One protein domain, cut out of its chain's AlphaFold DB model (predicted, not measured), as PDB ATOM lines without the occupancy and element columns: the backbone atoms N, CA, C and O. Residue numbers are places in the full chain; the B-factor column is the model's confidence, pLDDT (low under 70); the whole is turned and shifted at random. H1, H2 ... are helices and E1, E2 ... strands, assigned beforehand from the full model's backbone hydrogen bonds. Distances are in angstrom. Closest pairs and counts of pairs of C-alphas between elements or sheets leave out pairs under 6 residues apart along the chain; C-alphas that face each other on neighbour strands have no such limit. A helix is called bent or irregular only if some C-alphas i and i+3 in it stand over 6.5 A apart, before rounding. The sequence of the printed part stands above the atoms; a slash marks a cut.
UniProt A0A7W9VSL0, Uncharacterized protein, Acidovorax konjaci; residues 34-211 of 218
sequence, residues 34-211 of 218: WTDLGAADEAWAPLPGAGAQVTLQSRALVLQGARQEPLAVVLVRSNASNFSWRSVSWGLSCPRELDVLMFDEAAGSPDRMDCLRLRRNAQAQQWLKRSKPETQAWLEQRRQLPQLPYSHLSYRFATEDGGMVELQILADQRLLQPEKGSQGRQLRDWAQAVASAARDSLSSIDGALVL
ATOM      1  N   TRP A  34      19.012   5.580 -53.738       94.88
ATOM      2  CA  TRP A  34      19.576   4.832 -52.613       94.88
ATOM      3  C   TRP A  34      18.822   3.532 -52.353       94.88
ATOM      4  O   TRP A  34      17.595   3.510 -52.321       94.88
ATOM      5  N   THR A  35      19.570   2.454 -52.133       95.00
ATOM      6  CA  THR A  35      19.056   1.138 -51.736       95.00
ATOM      7  C   THR A  35      19.682   0.722 -50.409       95.00
ATOM      8  O   THR A  35      20.890   0.863 -50.217       95.00
ATOM      9  N   ASP A  36      18.865   0.197 -49.499       95.19
ATOM     10  CA  ASP A  36      19.321  -0.357 -48.223       95.19
ATOM     11  C   ASP A  36      19.983  -1.726 -48.434       95.19
ATOM     12  O   ASP A  36      19.403  -2.623 -49.047       95.19
ATOM     13  N   LEU A  37      21.209  -1.880 -47.939       94.06
ATOM     14  CA  LEU A  37      21.969  -3.133 -47.966       94.06
ATOM     15  C   LEU A  37      21.845  -3.930 -46.661       94.06
ATOM     16  O   LEU A  37      22.379  -5.042 -46.570       94.06
ATOM     17  N   GLY A  38      21.152  -3.374 -45.669       91.75
ATOM     18  CA  GLY A  38      20.865  -3.997 -44.389       91.75
ATOM     19  C   GLY A  38      21.420  -3.221 -43.201       91.75
ATOM     20  O   GLY A  38      22.254  -2.319 -43.325       91.75
ATOM     21  N   ALA A  39      20.952  -3.635 -42.029       92.81
ATOM     22  CA  ALA A  39      21.397  -3.158 -40.733       92.81
ATOM     23  C   ALA A  39      21.939  -4.319 -39.891       92.81
ATOM     24  O   ALA A  39      21.602  -5.480 -40.139       92.81
ATOM     25  N   ALA A  40      22.771  -4.004 -38.905       90.81
ATOM     26  CA  ALA A  40      23.275  -4.975 -37.944       90.81
ATOM     27  C   ALA A  40      23.354  -4.368 -36.541       90.81
ATOM     28  O   ALA A  40      23.751  -3.214 -36.375       90.81
ATOM     29  N   ASP A  41      22.999  -5.174 -35.542       90.81
ATOM     30  CA  ASP A  41      23.308  -4.886 -34.148       90.81
ATOM     31  C   ASP A  41      24.750  -5.293 -33.864       90.81
ATOM     32  O   ASP A  41      25.219  -6.357 -34.275       90.81
ATOM     33  N   GLU A  42      25.457  -4.437 -33.143       87.25
ATOM     34  CA  GLU A  42      26.856  -4.624 -32.826       87.25
ATOM     35  C   GLU A  42      27.114  -4.309 -31.353       87.25
ATOM     36  O   GLU A  42      26.503  -3.423 -30.757       87.25
ATOM     37  N   ALA A  43      28.052  -5.032 -30.754       82.81
ATOM     38  CA  ALA A  43      28.522  -4.753 -29.407       82.81
ATOM     39  C   ALA A  43      30.002  -4.406 -29.476       82.81
ATOM     40  O   ALA A  43      30.808  -5.191 -29.979       82.81
ATOM     41  N   TRP A  44      30.366  -3.236 -28.958       77.19
ATOM     42  CA  TRP A  44      31.759  -2.837 -28.855       77.19
ATOM     43  C   TRP A  44      32.208  -2.789 -27.396       77.19
ATOM     44  O   TRP A  44      31.536  -2.219 -26.538       77.19
ATOM     45  N   ALA A  45      33.351  -3.412 -27.115       75.62
ATOM     46  CA  ALA A  45      34.007  -3.370 -25.817       75.62
ATOM     47  C   ALA A  45      35.097  -2.277 -25.825       75.62
ATOM     48  O   ALA A  45      36.130  -2.477 -26.475       75.62
ATOM     49  N   PRO A  46      34.886  -1.128 -25.153       69.75
ATOM     50  CA  PRO A  46      35.951  -0.155 -24.894       69.75
ATOM     51  C   PRO A  46      37.039  -0.749 -23.973       69.75
ATOM     52  O   PRO A  46      36.893  -1.865 -23.468       69.75
ATOM     53  N   LEU A  47      38.155  -0.032 -23.781       66.62
ATOM     54  CA  LEU A  47      39.295  -0.536 -23.000       66.62
ATOM     55  C   LEU A  47      38.897  -0.948 -21.562       66.62
ATOM     56  O   LEU A  47      37.945  -0.398 -20.998       66.62
ATOM     57  N   PRO A  48      39.624  -1.903 -20.938       51.66
ATOM     58  CA  PRO A  48      39.282  -2.433 -19.618       51.66
ATOM     59  C   PRO A  48      39.251  -1.335 -18.544       51.66
ATOM     60  O   PRO A  48      40.234  -0.624 -18.352       51.66
ATOM     61  N   GLY A  49      38.128  -1.219 -17.828       52.59
ATOM     62  CA  GLY A  49      37.903  -0.226 -16.763       52.59
ATOM     63  C   GLY A  49      36.440   0.226 -16.659       52.59
ATOM     64  O   GLY A  49      35.949   0.487 -15.564       52.59
ATOM     65  N   ALA A  50      35.713   0.208 -17.781       54.12
ATOM     66  CA  ALA A  50      34.276   0.468 -17.864       54.12
ATOM     67  C   ALA A  50      33.540  -0.846 -18.179       54.12
ATOM     68  O   ALA A  50      33.500  -1.289 -19.320       54.12
ATOM     69  N   GLY A  51      33.008  -1.526 -17.163       49.75
ATOM     70  CA  GLY A  51      32.427  -2.876 -17.269       49.75
ATOM     71  C   GLY A  51      31.120  -3.017 -18.071       49.75
ATOM     72  O   GLY A  51      30.274  -3.812 -17.677       49.75
ATOM     73  N   ALA A  52      30.914  -2.279 -19.164       60.50
ATOM     74  CA  ALA A  52      29.725  -2.398 -20.009       60.50
ATOM     75  C   ALA A  52      30.076  -2.283 -21.500       60.50
ATOM     76  O   ALA A  52      30.812  -1.388 -21.911       60.50
ATOM     77  N   GLN A  53      29.528  -3.191 -22.311       75.56
ATOM     78  CA  GLN A  53      29.586  -3.095 -23.770       75.56
ATOM     79  C   GLN A  53      28.750  -1.904 -24.246       75.56
ATOM     80  O   GLN A  53      27.646  -1.675 -23.751       75.56
ATOM     81  N   VAL A  54      29.257  -1.174 -25.238       81.56
ATOM     82  CA  VAL A  54      28.493  -0.151 -25.950       81.56
ATOM     83  C   VAL A  54      27.720  -0.840 -27.066       81.56
ATOM     84  O   VAL A  54      28.315  -1.421 -27.976       81.56
ATOM     85  N   THR A  55      26.391  -0.781 -26.999       88.94
ATOM     86  CA  THR A  55      25.530  -1.273 -28.077       88.94
ATOM     87  C   THR A  55      25.511  -0.258 -29.210       88.94
ATOM     88  O   THR A  55      25.121   0.901 -29.032       88.94
ATOM     89  N   LEU A  56      25.925  -0.708 -30.383       91.81
ATOM     90  CA  LEU A  56      25.946   0.050 -31.617       91.81
ATOM     91  C   LEU A  56      24.979  -0.593 -32.609       91.81
ATOM     92  O   LEU A  56      24.694  -1.785 -32.548       91.81
ATOM     93  N   GLN A  57      24.498   0.205 -33.546       94.81
ATOM     94  CA  GLN A  57      23.768  -0.273 -34.705       94.81
ATOM     95  C   GLN A  57      24.408   0.305 -35.949       94.81
ATOM     96  O   GLN A  57      24.745   1.493 -35.991       94.81
ATOM     97  N   SER A  58      24.574  -0.540 -36.958       94.94
ATOM     98  CA  SER A  58      25.061  -0.130 -38.261       94.94
ATOM     99  C   SER A  58      24.002  -0.258 -39.338       94.94
ATOM    100  O   SER A  58      23.067  -1.049 -39.232       94.94
ATOM    101  N   ARG A  59      24.154   0.552 -40.385       96.19
ATOM    102  CA  ARG A  59      23.366   0.482 -41.610       96.19
ATOM    103  C   ARG A  59      24.232   0.785 -42.808       96.19
ATOM    104  O   ARG A  59      25.048   1.706 -42.766       96.19
ATOM    105  N   ALA A  60      24.031   0.023 -43.870       96.69
ATOM    106  CA  ALA A  60      24.743   0.195 -45.120       96.69
ATOM    107  C   ALA A  60      23.766   0.544 -46.242       96.69
ATOM    108  O   ALA A  60      22.731  -0.092 -46.401       96.69
ATOM    109  N   LEU A  61      24.105   1.553 -47.030       97.06
ATOM    110  CA  LEU A  61      23.276   2.103 -48.096       97.06
ATOM    111  C   LEU A  61      24.121   2.242 -49.352       97.06
ATOM    112  O   LEU A  61      25.261   2.696 -49.276       97.06
ATOM    113  N   VAL A  62      23.568   1.880 -50.504       97.31
ATOM    114  CA  VAL A  62      24.235   2.033 -51.800       97.31
ATOM    115  C   VAL A  62      23.483   3.017 -52.679       97.31
ATOM    116  O   VAL A  62      22.269   2.917 -52.838       97.31
ATOM    117  N   LEU A  63      24.213   3.957 -53.263       96.88
ATOM    118  CA  LEU A  63      23.737   4.813 -54.334       96.88
ATOM    119  C   LEU A  63      23.917   4.077 -55.659       96.88
ATOM    120  O   LEU A  63      25.045   3.752 -56.036       96.88
ATOM    121  N   GLN A  64      22.814   3.843 -56.360       95.75
ATOM    122  CA  GLN A  64      22.798   3.207 -57.671       95.75
ATOM    123  C   GLN A  64      22.832   4.249 -58.794       95.75
ATOM    124  O   GLN A  64      22.188   5.298 -58.718       95.75
ATOM    125  N   GLY A  65      23.576   3.939 -59.851       93.25
ATOM    126  CA  GLY A  65      23.563   4.665 -61.113       93.25
ATOM    127  C   GLY A  65      22.406   4.242 -62.014       93.25
ATOM    128  O   GLY A  65      21.640   3.325 -61.712       93.25
ATOM    129  N   ALA A  66      22.290   4.904 -63.166       90.88
ATOM    130  CA  ALA A  66      21.212   4.658 -64.126       90.88
ATOM    131  C   ALA A  66      21.184   3.217 -64.673       90.88
ATOM    132  O   ALA A  66      20.134   2.748 -65.105       90.88
ATOM    133  N   ARG A  67      22.316   2.502 -64.652       91.56
ATOM    134  CA  ARG A  67      22.434   1.101 -65.089       91.56
ATOM    135  C   ARG A  67      22.497   0.136 -63.904       91.56
ATOM    136  O   ARG A  67      22.969  -0.984 -64.073       91.56
ATOM    137  N   GLN A  68      22.046   0.567 -62.723       91.25
ATOM    138  CA  GLN A  68      22.161  -0.185 -61.470       91.25
ATOM    139  C   GLN A  68      23.614  -0.545 -61.124       91.25
ATOM    140  O   GLN A  68      23.890  -1.593 -60.539       91.25
ATOM    141  N   GLU A  69      24.565   0.305 -61.523       94.31
ATOM    142  CA  GLU A  69      25.926   0.210 -61.017       94.31
ATOM    143  C   GLU A  69      26.048   0.897 -59.644       94.31
ATOM    144  O   GLU A  69      25.537   2.005 -59.476       94.31
ATOM    145  N   PRO A  70      26.770   0.315 -58.671       96.12
ATOM    146  CA  PRO A  70      27.072   1.008 -57.424       96.12
ATOM    147  C   PRO A  70      27.970   2.221 -57.710       96.12
ATOM    148  O   PRO A  70      29.072   2.089 -58.249       96.12
ATOM    149  N   LEU A  71      27.502   3.413 -57.346       96.38
ATOM    150  CA  LEU A  71      28.258   4.663 -57.448       96.38
ATOM    151  C   LEU A  71      28.866   5.064 -56.107       96.38
ATOM    152  O   LEU A  71      29.991   5.553 -56.061       96.38
ATOM    153  N   ALA A  72      28.150   4.842 -55.009       97.19
ATOM    154  CA  ALA A  72      28.682   5.050 -53.672       97.19
ATOM    155  C   ALA A  72      28.079   4.063 -52.680       97.19
ATOM    156  O   ALA A  72      26.946   3.630 -52.848       97.19
ATOM    157  N   VAL A  73      28.816   3.749 -51.622       97.44
ATOM    158  CA  VAL A  73      28.314   3.014 -50.467       97.44
ATOM    159  C   VAL A  73      28.604   3.820 -49.218       97.44
ATOM    160  O   VAL A  73      29.739   4.242 -49.008       97.44
ATOM    161  N   VAL A  74      27.585   4.005 -48.390       97.69
ATOM    162  CA  VAL A  74      27.668   4.637 -47.077       97.69
ATOM    163  C   VAL A  74      27.391   3.568 -46.034       97.69
ATOM    164  O   VAL A  74      26.328   2.955 -46.047       97.69
ATOM    165  N   LEU A  75      28.334   3.351 -45.126       96.69
ATOM    166  CA  LEU A  75      28.144   2.555 -43.925       96.69
ATOM    167  C   LEU A  75      28.188   3.507 -42.739       96.69
ATOM    168  O   LEU A  75      29.186   4.202 -42.540       96.69
ATOM    169  N   VAL A  76      27.110   3.537 -41.968       97.00
ATOM    170  CA  VAL A  76      27.022   4.316 -40.735       97.00
ATOM    171  C   VAL A  76      26.934   3.352 -39.575       97.00
ATOM    172  O   VAL A  76      26.203   2.371 -39.658       97.00
ATOM    173  N   ARG A  77      27.642   3.642 -38.491       95.31
ATOM    174  CA  ARG A  77      27.496   2.973 -37.202       95.31
ATOM    175  C   ARG A  77      27.337   4.035 -36.126       95.31
ATOM    176  O   ARG A  77      28.119   4.978 -36.095       95.31
ATOM    177  N   SER A  78      26.348   3.899 -35.254       94.94
ATOM    178  CA  SER A  78      26.202   4.787 -34.094       94.94
ATOM    179  C   SER A  78      25.612   4.050 -32.897       94.94
ATOM    180  O   SER A  78      25.211   2.892 -33.028       94.94
ATOM    181  N   ASN A  79      25.570   4.686 -31.722       92.81
ATOM    182  CA  ASN A  79      24.917   4.103 -30.546       92.81
ATOM    183  C   ASN A  79      23.479   3.677 -30.858       92.81
ATOM    184  O   ASN A  79      22.733   4.401 -31.515       92.81
ATOM    185  N   ALA A  80      23.052   2.540 -30.312       91.06
ATOM    186  CA  ALA A  80      21.689   2.046 -30.493       91.06
ATOM    187  C   ALA A  80      20.615   2.988 -29.909       91.06
ATOM    188  O   ALA A  80      19.467   2.953 -30.341       91.06
ATOM    189  N   SER A  81      20.965   3.839 -28.934       84.12
ATOM    190  CA  SER A  81      20.029   4.799 -28.342       84.12
ATOM    191  C   SER A  81      20.694   6.109 -27.901       84.12
ATOM    192  O   SER A  81      21.914   6.195 -27.735       84.12
ATOM    193  N   ASN A  82      19.857   7.124 -27.663       75.56
ATOM    194  CA  ASN A  82      20.224   8.400 -27.036       75.56
ATOM    195  C   ASN A  82      20.428   8.309 -25.515       75.56
ATOM    196  O   ASN A  82      20.791   9.300 -24.889       75.56
ATOM    197  N   PHE A  83      20.134   7.164 -24.904       65.31
ATOM    198  CA  PHE A  83      20.022   7.046 -23.457       65.31
ATOM    199  C   PHE A  83      21.172   6.223 -22.879       65.31
ATOM    200  O   PHE A  83      21.784   5.396 -23.556       65.31
ATOM    201  N   SER A  84      21.430   6.413 -21.583       60.97
ATOM    202  CA  SER A  84      22.358   5.598 -20.783       60.97
ATOM    203  C   SER A  84      23.814   5.577 -21.252       60.97
ATOM    204  O   SER A  84      24.505   4.574 -21.059       60.97
ATOM    205  N   TRP A  85      24.300   6.671 -21.840       72.75
ATOM    206  CA  TRP A  85      25.725   6.770 -22.121       72.75
ATOM    207  C   TRP A  85      26.508   6.803 -20.803       72.75
ATOM    208  O   TRP A  85      25.991   7.190 -19.750       72.75
ATOM    209  N   ARG A  86      27.731   6.295 -20.840       72.44
ATOM    210  CA  ARG A  86      28.609   6.191 -19.679       72.44
ATOM    211  C   ARG A  86      29.995   6.590 -20.123       72.44
ATOM    212  O   ARG A  86      30.371   6.285 -21.251       72.44
ATOM    213  N   SER A  87      30.760   7.173 -19.208       75.25
ATOM    214  CA  SER A  87      32.146   7.497 -19.496       75.25
ATOM    215  C   SER A  87      32.915   6.245 -19.910       75.25
ATOM    216  O   SER A  87      32.896   5.228 -19.206       75.25
ATOM    217  N   VAL A  88      33.562   6.309 -21.069       75.81
ATOM    218  CA  VAL A  88      34.325   5.200 -21.646       75.81
ATOM    219  C   VAL A  88      35.648   5.713 -22.178       75.81
ATOM    220  O   VAL A  88      35.727   6.779 -22.780       75.81
ATOM    221  N   SER A  89      36.686   4.899 -22.008       80.00
ATOM    222  CA  SER A  89      37.941   5.116 -22.710       80.00
ATOM    223  C   SER A  89      37.930   4.282 -23.983       80.00
ATOM    224  O   SER A  89      37.955   3.046 -23.955       80.00
ATOM    225  N   TRP A  90      37.835   4.962 -25.122       76.62
ATOM    226  CA  TRP A  90      37.659   4.311 -26.416       76.62
ATOM    227  C   TRP A  90      38.905   3.551 -26.873       76.62
ATOM    228  O   TRP A  90      38.790   2.617 -27.667       76.62
ATOM    229  N   GLY A  91      40.095   3.945 -26.399       71.81
ATOM    230  CA  GLY A  91      41.358   3.311 -26.790       71.81
ATOM    231  C   GLY A  91      41.640   3.358 -28.288       71.81
ATOM    232  O   GLY A  91      42.389   2.535 -28.816       71.81
ATOM    233  N   LEU A  92      40.994   4.282 -28.995       73.25
ATOM    234  CA  LEU A  92      41.154   4.456 -30.425       73.25
ATOM    235  C   LEU A  92      42.264   5.469 -30.684       73.25
ATOM    236  O   LEU A  92      42.391   6.459 -29.976       73.25
ATOM    237  N   SER A  93      43.021   5.257 -31.755       78.38
ATOM    238  CA  SER A  93      43.967   6.242 -32.281       78.38
ATOM    239  C   SER A  93      43.635   6.590 -33.733       78.38
ATOM    240  O   SER A  93      42.973   5.818 -34.437       78.38
ATOM    241  N   CYS A  94      44.113   7.751 -34.191       88.00
ATOM    242  CA  CYS A  94      44.094   8.166 -35.594       88.00
ATOM    243  C   CYS A  94      45.511   8.034 -36.191       88.00
ATOM    244  O   CYS A  94      46.218   9.033 -36.350       88.00
ATOM    245  N   PRO A  95      46.005   6.806 -36.465       85.19
ATOM    246  CA  PRO A  95      47.374   6.627 -36.925       85.19
ATOM    247  C   PRO A  95      47.566   7.265 -38.301       85.19
ATOM    248  O   PRO A  95      46.748   7.082 -39.209       85.19
ATOM    249  N   ARG A  96      48.690   7.974 -38.453       86.50
ATOM    250  CA  ARG A  96      49.104   8.564 -39.728       86.50
ATOM    251  C   ARG A  96      49.290   7.482 -40.784       86.50
ATOM    252  O   ARG A  96      49.832   6.414 -40.509       86.50
ATOM    253  N   GLU A  97      48.898   7.801 -42.010       86.44
ATOM    254  CA  GLU A  97      49.065   6.923 -43.162       86.44
ATOM    255  C   GLU A  97      49.533   7.726 -44.380       86.44
ATOM    256  O   GLU A  97      49.110   8.865 -44.583       86.44
ATOM    257  N   LEU A  98      50.413   7.134 -45.189       84.19
ATOM    258  CA  LEU A  98      50.869   7.723 -46.446       84.19
ATOM    259  C   LEU A  98      49.731   7.751 -47.479       84.19
ATOM    260  O   LEU A  98      48.923   6.824 -47.563       84.19
ATOM    261  N   ASP A  99      49.696   8.814 -48.284       85.19
ATOM    262  CA  ASP A  99      48.697   9.055 -49.338       85.19
ATOM    263  C   ASP A  99      47.238   9.131 -48.848       85.19
ATOM    264  O   ASP A  99      46.290   8.908 -49.609       85.19
ATOM    265  N   VAL A 100      47.049   9.481 -47.573       89.94
ATOM    266  CA  VAL A 100      45.743   9.713 -46.952       89.94
ATOM    267  C   VAL A 100      45.687  11.141 -46.422       89.94
ATOM    268  O   VAL A 100      46.526  11.562 -45.628       89.94
ATOM    269  N   LEU A 101      44.675  11.896 -46.849       90.06
ATOM    270  CA  LEU A 101      44.343  13.168 -46.214       90.06
ATOM    271  C   LEU A 101      43.753  12.868 -44.835       90.06
ATOM    272  O   LEU A 101      42.796  12.102 -44.747       90.06
ATOM    273  N   MET A 102      44.304  13.473 -43.784       92.94
ATOM    274  CA  MET A 102      43.913  13.193 -42.405       92.94
ATOM    275  C   MET A 102      43.672  14.476 -41.610       92.94
ATOM    276  O   MET A 102      44.433  15.434 -41.747       92.94
ATOM    277  N   PHE A 103      42.651  14.450 -40.757       93.19
ATOM    278  CA  PHE A 103      42.418  15.421 -39.692       93.19
ATOM    279  C   PHE A 103      42.171  14.661 -38.390       93.19
ATOM    280  O   PHE A 103      41.409  13.694 -38.391       93.19
ATOM    281  N   ASP A 104      42.842  15.085 -37.324       93.06
ATOM    282  CA  ASP A 104      42.697  14.541 -35.973       93.06
ATOM    283  C   ASP A 104      42.502  15.710 -35.002       93.06
ATOM    284  O   ASP A 104      43.473  16.298 -34.525       93.06
ATOM    285  N   GLU A 105      41.245  16.092 -34.773       91.50
ATOM    286  CA  GLU A 105      40.894  17.232 -33.904       91.50
ATOM    287  C   GLU A 105      40.908  16.848 -32.411       91.50
ATOM    288  O   GLU A 105      40.773  17.706 -31.541       91.50
ATOM    289  N   ALA A 106      41.083  15.559 -32.098       89.12
ATOM    290  CA  ALA A 106      41.173  15.030 -30.737       89.12
ATOM    291  C   ALA A 106      42.576  14.475 -30.422       89.12
ATOM    292  O   ALA A 106      42.731  13.660 -29.508       89.12
ATOM    293  N   ALA A 107      43.597  14.906 -31.170       86.19
ATOM    294  CA  ALA A 107      44.954  14.381 -31.068       86.19
ATOM    295  C   ALA A 107      45.476  14.398 -29.620       86.19
ATOM    296  O   ALA A 107      45.543  15.442 -28.970       86.19
ATOM    297  N   GLY A 108      45.877  13.223 -29.125       81.44
ATOM    298  CA  GLY A 108      46.398  13.040 -27.765       81.44
ATOM    299  C   GLY A 108      45.339  12.785 -26.688       81.44
ATOM    300  O   GLY A 108      45.712  12.578 -25.535       81.44
ATOM    301  N   SER A 109      44.048  12.756 -27.031       82.25
ATOM    302  CA  SER A 109      42.988  12.382 -26.091       82.25
ATOM    303  C   SER A 109      42.831  10.855 -25.988       82.25
ATOM    304  O   SER A 109      42.730  10.190 -27.019       82.25
ATOM    305  N   PRO A 110      42.781  10.276 -24.772       77.06
ATOM    306  CA  PRO A 110      42.442   8.861 -24.583       77.06
ATOM    307  C   PRO A 110      40.926   8.590 -24.629       77.06
ATOM    308  O   PRO A 110      40.503   7.474 -24.942       77.06
ATOM    309  N   ASP A 111      40.114   9.613 -24.352       81.25
ATOM    310  CA  ASP A 111      38.672   9.478 -24.103       81.25
ATOM    311  C   ASP A 111      37.816  10.090 -25.219       81.25
ATOM    312  O   ASP A 111      36.603   9.903 -25.258       81.25
ATOM    313  N   ARG A 112      38.436  10.793 -26.171       87.44
ATOM    314  CA  ARG A 112      37.768  11.357 -27.347       87.44
ATOM    315  C   ARG A 112      38.447  10.920 -28.634       87.44
ATOM    316  O   ARG A 112      39.645  10.664 -28.674       87.44
ATOM    317  N   MET A 113      37.667  10.882 -29.706       90.06
ATOM    318  CA  MET A 113      38.149  10.608 -31.055       90.06
ATOM    319  C   MET A 113      37.504  11.580 -32.032       90.06
ATOM    320  O   MET A 113      36.299  11.800 -31.968       90.06
ATOM    321  N   ASP A 114      38.293  12.124 -32.952       93.94
ATOM    322  CA  ASP A 114      37.805  12.955 -34.050       93.94
ATOM    323  C   ASP A 114      38.726  12.788 -35.261       93.94
ATOM    324  O   ASP A 114      39.565  13.635 -35.558       93.94
ATOM    325  N   CYS A 115      38.609  11.631 -35.912       95.19
ATOM    326  CA  CYS A 115      39.532  11.182 -36.948       95.19
ATOM    327  C   CYS A 115      38.835  11.115 -38.301       95.19
ATOM    328  O   CYS A 115      38.045  10.203 -38.563       95.19
ATOM    329  N   LEU A 116      39.171  12.056 -39.180       96.81
ATOM    330  CA  LEU A 116      38.775  12.060 -40.584       96.81
ATOM    331  C   LEU A 116      39.940  11.592 -41.445       96.81
ATOM    332  O   LEU A 116      41.031  12.149 -41.384       96.81
ATOM    333  N   ARG A 117      39.695  10.590 -42.286       95.06
ATOM    334  CA  ARG A 117      40.661  10.030 -43.232       95.06
ATOM    335  C   ARG A 117      40.031   9.929 -44.605       95.06
ATOM    336  O   ARG A 117      38.936   9.398 -44.746       95.06
ATOM    337  N   LEU A 118      40.742  10.388 -45.623       94.12
ATOM    338  CA  LEU A 118      40.315  10.306 -47.010       94.12
ATOM    339  C   LEU A 118      41.454   9.780 -47.879       94.12
ATOM    340  O   LEU A 118      42.491  10.428 -48.038       94.12
ATOM    341  N   ARG A 119      41.216   8.633 -48.512       92.44
ATOM    342  CA  ARG A 119      42.082   8.057 -49.536       92.44
ATOM    343  C   ARG A 119      41.426   8.213 -50.903       92.44
ATOM    344  O   ARG A 119      40.378   7.626 -51.163       92.44
ATOM    345  N   ARG A 120      42.060   8.969 -51.806       89.81
ATOM    346  CA  ARG A 120      41.524   9.226 -53.161       89.81
ATOM    347  C   ARG A 120      41.465   7.974 -54.037       89.81
ATOM    348  O   ARG A 120      40.599   7.856 -54.892       89.81
ATOM    349  N   ASN A 121      42.404   7.051 -53.859       89.31
ATOM    350  CA  ASN A 121      42.491   5.824 -54.643       89.31
ATOM    351  C   ASN A 121      42.552   4.629 -53.684       89.31
ATOM    352  O   ASN A 121      43.625   4.244 -53.208       89.31
ATOM    353  N   ALA A 122      41.378   4.105 -53.335       89.44
ATOM    354  CA  ALA A 122      41.231   3.058 -52.327       89.44
ATOM    355  C   ALA A 122      41.496   1.646 -52.880       89.44
ATOM    356  O   ALA A 122      41.807   0.736 -52.110       89.44
ATOM    357  N   GLN A 123      41.465   1.469 -54.204       84.50
ATOM    358  CA  GLN A 123      41.889   0.228 -54.854       84.50
ATOM    359  C   GLN A 123      43.408   0.136 -55.051       84.50
ATOM    360  O   GLN A 123      43.932  -0.967 -55.230       84.50
ATOM    361  N   ALA A 124      44.125   1.270 -55.060       86.00
ATOM    362  CA  ALA A 124      45.561   1.291 -55.315       86.00
ATOM    363  C   ALA A 124      46.281   0.350 -54.358       86.00
ATOM    364  O   ALA A 124      46.080   0.392 -53.143       86.00
ATOM    365  N   GLN A 125      47.125  -0.503 -54.936       84.69
ATOM    366  CA  GLN A 125      47.880  -1.507 -54.201       84.69
ATOM    367  C   GLN A 125      46.982  -2.424 -53.350       84.69
ATOM    368  O   GLN A 125      47.458  -2.931 -52.354       84.69
ATOM    369  N   GLN A 126      45.704  -2.644 -53.679       86.19
ATOM    370  CA  GLN A 126      44.775  -3.422 -52.838       86.19
ATOM    371  C   GLN A 126      44.605  -2.839 -51.421       86.19
ATOM    372  O   GLN A 126      44.426  -3.586 -50.456       86.19
ATOM    373  N   TRP A 127      44.696  -1.513 -51.278       87.44
ATOM    374  CA  TRP A 127      44.663  -0.861 -49.972       87.44
ATOM    375  C   TRP A 127      43.440  -1.262 -49.149       87.44
ATOM    376  O   TRP A 127      43.620  -1.712 -48.023       87.44
ATOM    377  N   LEU A 128      42.232  -1.185 -49.719       88.62
ATOM    378  CA  LEU A 128      40.999  -1.487 -48.988       88.62
ATOM    379  C   LEU A 128      40.980  -2.929 -48.457       88.62
ATOM    380  O   LEU A 128      40.636  -3.159 -47.303       88.62
ATOM    381  N   LYS A 129      41.465  -3.887 -49.253       90.31
ATOM    382  CA  LYS A 129      41.615  -5.288 -48.835       90.31
ATOM    383  C   LYS A 129      42.583  -5.452 -47.658       90.31
ATOM    384  O   LYS A 129      42.364  -6.316 -46.819       90.31
ATOM    385  N   ARG A 130      43.651  -4.650 -47.582       89.75
ATOM    386  CA  ARG A 130      44.620  -4.709 -46.473       89.75
ATOM    387  C   ARG A 130      44.170  -3.941 -45.234       89.75
ATOM    388  O   ARG A 130      44.435  -4.389 -44.127       89.75
ATOM    389  N   SER A 131      43.553  -2.775 -45.413       86.69
ATOM    390  CA  SER A 131      43.204  -1.862 -44.319       86.69
ATOM    391  C   SER A 131      41.826  -2.147 -43.721       86.69
ATOM    392  O   SER A 131      41.604  -1.867 -42.544       86.69
ATOM    393  N   LYS A 132      40.899  -2.684 -44.525       88.00
ATOM    394  CA  LYS A 132      39.497  -2.965 -44.182       88.00
ATOM    395  C   LYS A 132      39.021  -4.280 -44.840       88.00
ATOM    396  O   LYS A 132      38.073  -4.260 -45.630       88.00
ATOM    397  N   PRO A 133      39.659  -5.429 -44.542       90.25
ATOM    398  CA  PRO A 133      39.366  -6.706 -45.203       90.25
ATOM    399  C   PRO A 133      37.902  -7.141 -45.063       90.25
ATOM    400  O   PRO A 133      37.321  -7.648 -46.018       90.25
ATOM    401  N   GLU A 134      37.291  -6.906 -43.901       89.19
ATOM    402  CA  GLU A 134      35.888  -7.250 -43.645       89.19
ATOM    403  C   GLU A 134      34.936  -6.418 -44.510       89.19
ATOM    404  O   GLU A 134      34.073  -6.979 -45.185       89.19
ATOM    405  N   THR A 135      35.144  -5.096 -44.574       88.62
ATOM    406  CA  THR A 135      34.370  -4.199 -45.446       88.62
ATOM    407  C   THR A 135      34.517  -4.601 -46.913       88.62
ATOM    408  O   THR A 135      33.518  -4.690 -47.624       88.62
ATOM    409  N   GLN A 136      35.746  -4.885 -47.366       90.75
ATOM    410  CA  GLN A 136      36.011  -5.354 -48.729       90.75
ATOM    411  C   GLN A 136      35.207  -6.626 -49.034       90.75
ATOM    412  O   GLN A 136      34.433  -6.647 -49.988       90.75
ATOM    413  N   ALA A 137      35.360  -7.667 -48.212       92.19
ATOM    414  CA  ALA A 137      34.726  -8.962 -48.439       92.19
ATOM    415  C   ALA A 137      33.192  -8.867 -48.412       92.19
ATOM    416  O   ALA A 137      32.513  -9.449 -49.259       92.19
ATOM    417  N   TRP A 138      32.638  -8.099 -47.471       92.50
ATOM    418  CA  TRP A 138      31.196  -7.913 -47.333       92.50
ATOM    419  C   TRP A 138      30.571  -7.236 -48.565       92.50
ATOM    420  O   TRP A 138      29.500  -7.658 -49.019       92.50
ATOM    421  N   LEU A 139      31.257  -6.237 -49.139       93.06
ATOM    422  CA  LEU A 139      30.832  -5.542 -50.362       93.06
ATOM    423  C   LEU A 139      31.004  -6.399 -51.617       93.06
ATOM    424  O   LEU A 139      30.130  -6.384 -52.487       93.06
ATOM    425  N   GLU A 140      32.096  -7.162 -51.713       93.06
ATOM    426  CA  GLU A 140      32.348  -8.086 -52.826       93.06
ATOM    427  C   GLU A 140      31.270  -9.167 -52.915       93.06
ATOM    428  O   GLU A 140      30.697  -9.375 -53.985       93.06
ATOM    429  N   GLN A 141      30.926  -9.798 -51.786       94.12
ATOM    430  CA  GLN A 141      29.878 -10.825 -51.720       94.12
ATOM    431  C   GLN A 141      28.524 -10.317 -52.233       94.12
ATOM    432  O   GLN A 141      27.757 -11.076 -52.823       94.12
ATOM    433  N   ARG A 142      28.240  -9.025 -52.038       93.81
ATOM    434  CA  ARG A 142      26.989  -8.372 -52.453       93.81
ATOM    435  C   ARG A 142      27.072  -7.709 -53.827       93.81
ATOM    436  O   ARG A 142      26.061  -7.202 -54.307       93.81
ATOM    437  N   ARG A 143      28.256  -7.704 -54.453       93.62
ATOM    438  CA  ARG A 143      28.554  -6.986 -55.704       93.62
ATOM    439  C   ARG A 143      28.245  -5.484 -55.625       93.62
ATOM    440  O   ARG A 143      27.761  -4.906 -56.588       93.62
ATOM    441  N   GLN A 144      28.523  -4.862 -54.476       95.62
ATOM    442  CA  GLN A 144      28.214  -3.446 -54.208       95.62
ATOM    443  C   GLN A 144      29.454  -2.549 -54.124       95.62
ATOM    444  O   GLN A 144      29.351  -1.397 -53.716       95.62
ATOM    445  N   LEU A 145      30.639  -3.044 -54.489       94.00
ATOM    446  CA  LEU A 145      31.810  -2.173 -54.617       94.00
ATOM    447  C   LEU A 145      31.602  -1.171 -55.759       94.00
ATOM    448  O   LEU A 145      31.278  -1.618 -56.862       94.00
ATOM    449  N   PRO A 146      31.847   0.137 -55.544       94.25
ATOM    450  CA  PRO A 146      31.786   1.112 -56.620       94.25
ATOM    451  C   PRO A 146      32.720   0.772 -57.784       94.25
ATOM    452  O   PRO A 146      33.732   0.083 -57.611       94.25
ATOM    453  N   GLN A 147      32.404   1.289 -58.974       89.88
ATOM    454  CA  GLN A 147      33.287   1.121 -60.127       89.88
ATOM    455  C   GLN A 147      34.655   1.765 -59.880       89.88
ATOM    456  O   GLN A 147      34.794   2.780 -59.197       89.88
ATOM    457  N   LEU A 148      35.692   1.141 -60.442       89.75
ATOM    458  CA  LEU A 148      37.036   1.693 -60.396       89.75
ATOM    459  C   LEU A 148      37.142   2.914 -61.328       89.75
ATOM    460  O   LEU A 148      36.654   2.845 -62.455       89.75
ATOM    461  N   PRO A 149      37.870   3.971 -60.930       90.81
ATOM    462  CA  PRO A 149      38.507   4.160 -59.627       90.81
ATOM    463  C   PRO A 149      37.535   4.690 -58.553       90.81
ATOM    464  O   PRO A 149      36.692   5.534 -58.848       90.81
ATOM    465  N   TYR A 150      37.717   4.288 -57.286       93.31
ATOM    466  CA  TYR A 150      36.926   4.807 -56.158       93.31
ATOM    467  C   TYR A 150      37.795   5.312 -54.997       93.31
ATOM    468  O   TYR A 150      38.931   4.881 -54.778       93.31
ATOM    469  N   SER A 151      37.249   6.267 -54.247       94.12
ATOM    470  CA  SER A 151      37.821   6.799 -53.006       94.12
ATOM    471  C   SER A 151      37.213   6.121 -51.781       94.12
ATOM    472  O   SER A 151      36.118   5.567 -51.852       94.12
ATOM    473  N   HIS A 152      37.911   6.213 -50.650       95.38
ATOM    474  CA  HIS A 152      37.404   5.826 -49.334       95.38
ATOM    475  C   HIS A 152      37.549   6.995 -48.365       95.38
ATOM    476  O   HIS A 152      38.647   7.530 -48.200       95.38
ATOM    477  N   LEU A 153      36.444   7.390 -47.741       96.31
ATOM    478  CA  LEU A 153      36.409   8.286 -46.594       96.31
ATOM    479  C   LEU A 153      36.047   7.464 -45.361       96.31
ATOM    480  O   LEU A 153      35.076   6.714 -45.369       96.31
ATOM    481  N   SER A 154      36.816   7.626 -44.293       95.19
ATOM    482  CA  SER A 154      36.518   7.095 -42.970       95.19
ATOM    483  C   SER A 154      36.447   8.262 -42.006       95.19
ATOM    484  O   SER A 154      37.399   9.033 -41.912       95.19
ATOM    485  N   TYR A 155      35.350   8.369 -41.275       96.88
ATOM    486  CA  TYR A 155      35.237   9.301 -40.170       96.88
ATOM    487  C   TYR A 155      34.837   8.556 -38.907       96.88
ATOM    488  O   TYR A 155      33.957   7.701 -38.948       96.88
ATOM    489  N   ARG A 156      35.510   8.848 -37.796       94.38
ATOM    490  CA  ARG A 156      35.187   8.297 -36.480       94.38
ATOM    491  C   ARG A 156      35.165   9.442 -35.490       94.38
ATOM    492  O   ARG A 156      36.182  10.114 -35.321       94.38
ATOM    493  N   PHE A 157      34.028   9.621 -34.842       94.44
ATOM    494  CA  PHE A 157      33.846  10.586 -33.775       94.44
ATOM    495  C   PHE A 157      33.340   9.876 -32.534       94.44
ATOM    496  O   PHE A 157      32.407   9.074 -32.610       94.44
ATOM    497  N   ALA A 158      33.981  10.145 -31.405       91.31
ATOM    498  CA  ALA A 158      33.597   9.566 -30.136       91.31
ATOM    499  C   ALA A 158      33.830  10.559 -28.994       91.31
ATOM    500  O   ALA A 158      34.835  11.278 -28.984       91.31
ATOM    501  N   THR A 159      32.893  10.612 -28.050       89.62
ATOM    502  CA  THR A 159      32.912  11.527 -26.903       89.62
ATOM    503  C   THR A 159      33.267  10.789 -25.623       89.62
ATOM    504  O   THR A 159      33.030   9.588 -25.511       89.62
ATOM    505  N   GLU A 160      33.788  11.519 -24.640       85.62
ATOM    506  CA  GLU A 160      34.134  10.960 -23.328       85.62
ATOM    507  C   GLU A 160      32.935  10.300 -22.641       85.62
ATOM    508  O   GLU A 160      33.095   9.279 -21.982       85.62
ATOM    509  N   ASP A 161      31.727  10.816 -22.883       84.62
ATOM    510  CA  ASP A 161      30.479  10.317 -22.308       84.62
ATOM    511  C   ASP A 161      29.970   9.014 -22.933       84.62
ATOM    512  O   ASP A 161      28.958   8.499 -22.475       84.62
ATOM    513  N   GLY A 162      30.626   8.468 -23.963       85.56
ATOM    514  CA  GLY A 162      30.221   7.205 -24.594       85.56
ATOM    515  C   GLY A 162      29.358   7.335 -25.846       85.56
ATOM    516  O   GLY A 162      28.864   6.328 -26.362       85.56
ATOM    517  N   GLY A 163      29.227   8.544 -26.388       89.81
ATOM    518  CA  GLY A 163      28.661   8.767 -27.715       89.81
ATOM    519  C   GLY A 163      29.658   8.397 -28.818       89.81
ATOM    520  O   GLY A 163      30.840   8.719 -28.725       89.81
ATOM    521  N   MET A 164      29.192   7.737 -29.877       91.00
ATOM    522  CA  MET A 164      30.002   7.292 -31.006       91.00
ATOM    523  C   MET A 164      29.217   7.350 -32.314       91.00
ATOM    524  O   MET A 164      28.072   6.903 -32.407       91.00
ATOM    525  N   VAL A 165      29.881   7.856 -33.351       94.62
ATOM    526  CA  VAL A 165      29.454   7.741 -34.741       94.62
ATOM    527  C   VAL A 165      30.658   7.418 -35.621       94.62
ATOM    528  O   VAL A 165      31.711   8.055 -35.552       94.62
ATOM    529  N   GLU A 166      30.511   6.402 -36.458       95.12
ATOM    530  CA  GLU A 166      31.471   6.029 -37.487       95.12
ATOM    531  C   GLU A 166      30.790   6.059 -38.853       95.12
ATOM    532  O   GLU A 166      29.688   5.541 -39.038       95.12
ATOM    533  N   LEU A 167      31.480   6.658 -39.818       96.81
ATOM    534  CA  LEU A 167      31.099   6.704 -41.218       96.81
ATOM    535  C   LEU A 167      32.204   6.088 -42.062       96.81
ATOM    536  O   LEU A 167      33.379   6.446 -41.940       96.81
ATOM    537  N   GLN A 168      31.817   5.207 -42.974       96.31
ATOM    538  CA  GLN A 168      32.656   4.788 -44.084       96.31
ATOM    539  C   GLN A 168      31.921   5.077 -45.386       96.31
ATOM    540  O   GLN A 168      30.793   4.632 -45.576       96.31
ATOM    541  N   ILE A 169      32.563   5.819 -46.282       97.44
ATOM    542  CA  ILE A 169      32.020   6.147 -47.596       97.44
ATOM    543  C   ILE A 169      32.993   5.645 -48.652       97.44
ATOM    544  O   ILE A 169      34.131   6.107 -48.725       97.44
ATOM    545  N   LEU A 170      32.539   4.715 -49.485       97.00
ATOM    546  CA  LEU A 170      33.201   4.372 -50.737       97.00
ATOM    547  C   LEU A 170      32.484   5.112 -51.851       97.00
ATOM    548  O   LEU A 170      31.270   4.995 -51.951       97.00
ATOM    549  N   ALA A 171      33.197   5.854 -52.687       95.88
ATOM    550  CA  ALA A 171      32.566   6.613 -53.764       95.88
ATOM    551  C   ALA A 171      33.389   6.531 -55.045       95.88
ATOM    552  O   ALA A 171      34.602   6.756 -55.027       95.88
ATOM    553  N   ASP A 172      32.714   6.226 -56.151       94.31
ATOM    554  CA  ASP A 172      33.234   6.376 -57.505       94.31
ATOM    555  C   ASP A 172      33.821   7.785 -57.660       94.31
ATOM    556  O   ASP A 172      33.201   8.783 -57.277       94.31
ATOM    557  N   GLN A 173      35.039   7.887 -58.192       90.62
ATOM    558  CA  GLN A 173      35.719   9.175 -58.297       90.62
ATOM    559  C   GLN A 173      34.968  10.188 -59.165       90.62
ATOM    560  O   GLN A 173      35.164  11.385 -58.968       90.62
ATOM    561  N   ARG A 174      34.090   9.753 -60.075       90.06
ATOM    562  CA  ARG A 174      33.241  10.652 -60.871       90.06
ATOM    563  C   ARG A 174      32.285  11.468 -60.002       90.06
ATOM    564  O   ARG A 174      32.002  12.608 -60.340       90.06
ATOM    565  N   LEU A 175      31.856  10.938 -58.852       91.31
ATOM    566  CA  LEU A 175      31.066  11.696 -57.872       91.31
ATOM    567  C   LEU A 175      31.904  12.757 -57.144       91.31
ATOM    568  O   LEU A 175      31.367  13.714 -56.599       91.31
ATOM    569  N   LEU A 176      33.223  12.586 -57.093       89.19
ATOM    570  CA  LEU A 176      34.124  13.392 -56.267       89.19
ATOM    571  C   LEU A 176      34.943  14.413 -57.064       89.19
ATOM    572  O   LEU A 176      35.620  15.252 -56.467       89.19
ATOM    573  N   GLN A 177      34.910  14.338 -58.393       81.00
ATOM    574  CA  GLN A 177      35.614  15.257 -59.279       81.00
ATOM    575  C   GLN A 177      34.662  16.362 -59.755       81.00
ATOM    576  O   GLN A 177      33.748  16.077 -60.524       81.00
ATOM    577  N   PRO A 178      34.862  17.624 -59.338       64.88
ATOM    578  CA  PRO A 178      34.113  18.739 -59.902       64.88
ATOM    579  C   PRO A 178      34.541  19.016 -61.347       64.88
ATOM    580  O   PRO A 178      35.713  18.848 -61.699       64.88
ATOM    581  N   GLU A 179      33.615  19.525 -62.164       60.66
ATOM    582  CA  GLU A 179      33.846  19.794 -63.593       60.66
ATOM    583  C   GLU A 179      34.978  20.804 -63.875       60.66
ATOM    584  O   GLU A 179      35.517  20.832 -64.981       60.66
ATOM    585  N   LYS A 180      35.373  21.646 -62.901       57.38
ATOM    586  CA  LYS A 180      36.384  22.705 -63.092       57.38
ATOM    587  C   LYS A 180      37.357  22.848 -61.912       57.38
ATOM    588  O   LYS A 180      36.950  23.174 -60.805       57.38
ATOM    589  N   GLY A 181      38.658  22.689 -62.185       55.47
ATOM    590  CA  GLY A 181      39.818  23.398 -61.594       55.47
ATOM    591  C   GLY A 181      40.129  23.374 -60.082       55.47
ATOM    592  O   GLY A 181      41.272  23.634 -59.721       55.47
ATOM    593  N   SER A 182      39.194  23.059 -59.183       62.25
ATOM    594  CA  SER A 182      39.350  23.197 -57.716       62.25
ATOM    595  C   SER A 182      39.305  21.864 -56.947       62.25
ATOM    596  O   SER A 182      39.149  21.843 -55.722       62.25
ATOM    597  N   GLN A 183      39.507  20.743 -57.650       69.75
ATOM    598  CA  GLN A 183      39.295  19.361 -57.179       69.75
ATOM    599  C   GLN A 183      39.994  19.008 -55.847       69.75
ATOM    600  O   GLN A 183      39.574  18.113 -55.112       69.75
ATOM    601  N   GLY A 184      41.105  19.680 -55.533       80.19
ATOM    602  CA  GLY A 184      41.851  19.523 -54.283       80.19
ATOM    603  C   GLY A 184      41.083  20.008 -53.054       80.19
ATOM    604  O   GLY A 184      40.935  19.276 -52.074       80.19
ATOM    605  N   ARG A 185      40.615  21.257 -53.131       85.62
ATOM    606  CA  ARG A 185      39.961  21.981 -52.039       85.62
ATOM    607  C   ARG A 185      38.531  21.500 -51.844       85.62
ATOM    608  O   ARG A 185      38.187  21.107 -50.745       85.62
ATOM    609  N   GLN A 186      37.754  21.397 -52.918       87.19
ATOM    610  CA  GLN A 186      36.348  21.006 -52.813       87.19
ATOM    611  C   GLN A 186      36.168  19.604 -52.214       87.19
ATOM    612  O   GLN A 186      35.262  19.381 -51.419       87.19
ATOM    613  N   LEU A 187      37.066  18.667 -52.536       89.31
ATOM    614  CA  LEU A 187      37.037  17.339 -51.926       89.31
ATOM    615  C   LEU A 187      37.363  17.380 -50.423       89.31
ATOM    616  O   LEU A 187      36.790  16.616 -49.648       89.31
ATOM    617  N   ARG A 188      38.282  18.262 -50.010       91.50
ATOM    618  CA  ARG A 188      38.597  18.493 -48.595       91.50
ATOM    619  C   ARG A 188      37.395  19.094 -47.871       91.50
ATOM    620  O   ARG A 188      37.022  18.570 -46.828       91.50
ATOM    621  N   ASP A 189      36.796  20.132 -48.442       92.88
ATOM    622  CA  ASP A 189      35.653  20.836 -47.860       92.88
ATOM    623  C   ASP A 189      34.457  19.884 -47.716       92.88
ATOM    624  O   ASP A 189      33.835  19.821 -46.660       92.88
ATOM    625  N   TRP A 190      34.196  19.054 -48.732       94.88
ATOM    626  CA  TRP A 190      33.187  17.997 -48.661       94.88
ATOM    627  C   TRP A 190      33.480  16.988 -47.547       94.88
ATOM    628  O   TRP A 190      32.595  16.679 -46.752       94.88
ATOM    629  N   ALA A 191      34.719  16.500 -47.436       96.00
ATOM    630  CA  ALA A 191      35.086  15.552 -46.386       96.00
ATOM    631  C   ALA A 191      34.919  16.157 -44.978       96.00
ATOM    632  O   ALA A 191      34.460  15.479 -44.060       96.00
ATOM    633  N   GLN A 192      35.252  17.439 -44.810       96.75
ATOM    634  CA  GLN A 192      35.043  18.169 -43.558       96.75
ATOM    635  C   GLN A 192      33.554  18.407 -43.269       96.75
ATOM    636  O   GLN A 192      33.144  18.286 -42.117       96.75
ATOM    637  N   ALA A 193      32.736  18.672 -44.290       97.31
ATOM    638  CA  ALA A 193      31.286  18.784 -44.143       97.31
ATOM    639  C   ALA A 193      30.647  17.450 -43.715       97.31
ATOM    640  O   ALA A 193      29.777  17.447 -42.848       97.31
ATOM    641  N   VAL A 194      31.127  16.313 -44.238       97.88
ATOM    642  CA  VAL A 194      30.724  14.974 -43.762       97.88
ATOM    643  C   VAL A 194      31.064  14.798 -42.277       97.88
ATOM    644  O   VAL A 194      30.223  14.336 -41.508       97.88
ATOM    645  N   ALA A 195      32.275  15.183 -41.860       97.81
ATOM    646  CA  ALA A 195      32.674  15.119 -40.454       97.81
ATOM    647  C   ALA A 195      31.810  16.029 -39.564       97.81
ATOM    648  O   ALA A 195      31.367  15.592 -38.506       97.81
ATOM    649  N   SER A 196      31.515  17.259 -40.004       97.44
ATOM    650  CA  SER A 196      30.615  18.175 -39.287       97.44
ATOM    651  C   SER A 196      29.243  17.549 -39.076       97.44
ATOM    652  O   SER A 196      28.807  17.436 -37.939       97.44
ATOM    653  N   ALA A 197      28.622  17.033 -40.141       97.44
ATOM    654  CA  ALA A 197      27.300  16.417 -40.063       97.44
ATOM    655  C   ALA A 197      27.242  15.263 -39.046       97.44
ATOM    656  O   ALA A 197      26.251  15.099 -38.339       97.44
ATOM    657  N   ALA A 198      28.313  14.472 -38.938       96.69
ATOM    658  CA  ALA A 198      28.419  13.403 -37.949       96.69
ATOM    659  C   ALA A 198      28.544  13.918 -36.508       96.69
ATOM    660  O   ALA A 198      27.873  13.393 -35.619       96.69
ATOM    661  N   ARG A 199      29.355  14.954 -36.267       95.62
ATOM    662  CA  ARG A 199      29.432  15.598 -34.943       95.62
ATOM    663  C   ARG A 199      28.091  16.205 -34.541       95.62
ATOM    664  O   ARG A 199      27.650  16.016 -33.406       95.62
ATOM    665  N   ASP A 200      27.443  16.888 -35.481       94.69
ATOM    666  CA  ASP A 200      26.156  17.548 -35.278       94.69
ATOM    667  C   ASP A 200      25.074  16.514 -34.958       94.69
ATOM    668  O   ASP A 200      24.354  16.671 -33.975       94.69
ATOM    669  N   SER A 201      25.047  15.394 -35.690       94.06
ATOM    670  CA  SER A 201      24.166  14.257 -35.400       94.06
ATOM    671  C   SER A 201      24.358  13.736 -33.980       94.06
ATOM    672  O   SER A 201      23.375  13.495 -33.280       94.06
ATOM    673  N   LEU A 202      25.603  13.559 -33.517       91.06
ATOM    674  CA  LEU A 202      25.854  13.075 -32.157       91.06
ATOM    675  C   LEU A 202      25.421  14.080 -31.081       91.06
ATOM    676  O   LEU A 202      24.978  13.672 -30.011       91.06
ATOM    677  N   SER A 203      25.506  15.372 -31.391       87.62
ATOM    678  CA  SER A 203      25.167  16.467 -30.477       87.62
ATOM    679  C   SER A 203      23.675  16.824 -30.482       87.62
ATOM    680  O   SER A 203      23.206  17.503 -29.568       87.62
ATOM    681  N   SER A 204      22.915  16.383 -31.488       88.31
ATOM    682  CA  SER A 204      21.487  16.669 -31.614       88.31
ATOM    683  C   SER A 204      20.614  15.607 -30.940       88.31
ATOM    684  O   SER A 204      20.941  14.420 -30.903       88.31
ATOM    685  N   ILE A 205      19.456  16.030 -30.419       85.06
ATOM    686  CA  ILE A 205      18.482  15.133 -29.769       85.06
ATOM    687  C   ILE A 205      17.828  14.198 -30.794       85.06
ATOM    688  O   ILE A 205      17.609  13.017 -30.515       85.06
ATOM    689  N   ASP A 206      17.519  14.718 -31.980       87.38
ATOM    690  CA  ASP A 206      16.906  13.955 -33.067       87.38
ATOM    691  C   ASP A 206      17.898  13.011 -33.767       87.38
ATOM    692  O   ASP A 206      17.473  12.090 -34.456       87.38
ATOM    693  N   GLY A 207      19.205  13.189 -33.573       91.69
ATOM    694  CA  GLY A 207      20.226  12.382 -34.227       91.69
ATOM    695  C   GLY A 207      20.333  12.615 -35.734       91.69
ATOM    696  O   GLY A 207      20.883  11.758 -36.429       91.69
ATOM    697  N   ALA A 208      19.821  13.730 -36.267       94.31
ATOM    698  CA  ALA A 208      19.848  14.016 -37.698       94.31
ATOM    699  C   ALA A 208      21.283  14.015 -38.259       94.31
ATOM    700  O   ALA A 208      22.127  14.818 -37.874       94.31
ATOM    701  N   LEU A 209      21.549  13.108 -39.198       96.19
ATOM    702  CA  LEU A 209      22.803  12.970 -39.929       96.19
ATOM    703  C   LEU A 209      22.557  13.287 -41.403       96.19
ATOM    704  O   LEU A 209      22.229  12.409 -42.206       96.19
ATOM    705  N   VAL A 210      22.701  14.566 -41.744       95.62
ATOM    706  CA  VAL A 210      22.478  15.081 -43.099       95.62
ATOM    707  C   VAL A 210      23.789  15.065 -43.870       95.62
ATOM    708  O   VAL A 210      24.650  15.921 -43.676       95.62
ATOM    709  N   LEU A 211      23.960  14.079 -44.746       96.12
ATOM    710  CA  LEU A 211      25.178  13.971 -45.537       96.12
ATOM    711  C   LEU A 211      25.178  15.007 -46.674       96.12
ATOM    712  O   LEU A 211      24.188  15.116 -47.403       96.12
TER     713      LEU A 211
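Overview. This is residues 34 to 211 of the 218 residues of an uncharacterized protein of Acidovorax konjaci (UniProt A0A7W9VSL0). One twisted sheet of seven strands has the long helix H4 covering part of one face, over E7, E6 and E5, while two short helices, H1 and H2, make a corner on the side away from H4 and only graze the sheet. After H4 the chain folds back, so that the short strand E8 packs on that helix, and the long link of residues 80 to 100 goes round one end of the sheet from E3 to the edge strand E4. The printed part has 178 residues, with four named helices and eight named strands in the order E1 E2 E3 E4 E5 H1 H2 E6 E7 H3 H4 E8. The sheet is antiparallel throughout, in the order E1 E2 E3 E7 E6 E5 E4, and the class is mixed, helices and strands. The whole is compact, with a radius of gyration of the C-alphas of 16.4 A and spans of 47 by 32 by 31 A.

Along the chain. Find C-alpha 34 at (19.576, 4.832, -52.613); from there E1 runs through residues 34 to 44, 27.8 A long, and bends by 53 degrees at residue 41. E2, residues 54 to 64, covers 32.4 A, and E3, residues 70 to 79, covers 27.1 A. Next come E4, residues 101 to 104, 10.5 A, and E5, residues 113 to 119, 19.1 A. H1, residues 124 to 131, 11.7 A, is irregular, with C-alphas 125 and 128 8.6 A apart; H2, residues 133 to 141, measures 12.2 A. E6, residues 150 to 158, and E7, residues 164 to 172, each measure 26.7 A. H3 is residues 173 to 176, 4.9 A. Look for C-alpha 183 at (39.295, 19.361, -57.179), where H4 begins; it runs 30.3 A to C-alpha 203 at (25.167, 16.467, -30.477). E8, residues 208 to 210, 6.1 A, pairs with no named strand.

Arrangement. Begin at E1, an edge strand. E1, E2 and E3 form a meander, each strand the antiparallel neighbour of the one before; E1 and E2 are a hairpin with N 35 and O 62 at 2.8 A, and E2 and E3 another with N 59 and O 76 at 2.8 A. E3 has E7 on its other side, with N 75 and O 168 at 2.8 A. E6 and E7 are a hairpin, N 153 and O 169 standing at 2.8 A. E6 and E5 have N 117 and O 154 at 2.8 A, and the hairpin E4 and E5 has N 103 and O 116 at 2.9 A. H4 is on the sheet at a height of 9.1 A, giving two layers, a helix on one face of a sheet. On the local plane its line stands at 29.5 degrees to that of E7, only just along the strands. Its closest C-alphas to E6 are those of Ala 195 and Tyr 155, 6.4 A apart. The C-alphas of Ser 201 in H4 and Ala 208 in E8 are 4.9 A apart. H3 only grazes the sheet and is close to H4 but not clearly touching, Leu 176 and Leu 187 having the closest C-alphas, 6.6 A. H1 and H2 touch only at the corner, about perpendicular at 74 degrees, with the C-alphas of Lys 129 and Gln 136 closest at 5.6 A. H1 grazes the sheet with residues 124 to 128; H2 is only just on it, grazing with residues 135 to 139, at 5 pairs of C-alphas within 10 A. H1 and H4 are apart. In H2 every O i to N i+4 pair is within hydrogen-bond range, against 2 of 4 in H1 and 15 of 17 in H4; H3 is too short for such a pair.

Size, cuts and confidence. The C-alphas of Gly 51 and Lys 180, the two farthest apart, are 52.6 A from each other. The printed part has no cut, and its one long link is E3 to E4, with 21 residues. Residues 179 to 185, of which 183 to 185 belong to H4, stand free. The mean pLDDT of the printed part is 87.8; look for values under 70 at residues 46 to 52, 83 to 84 and 178 to 183.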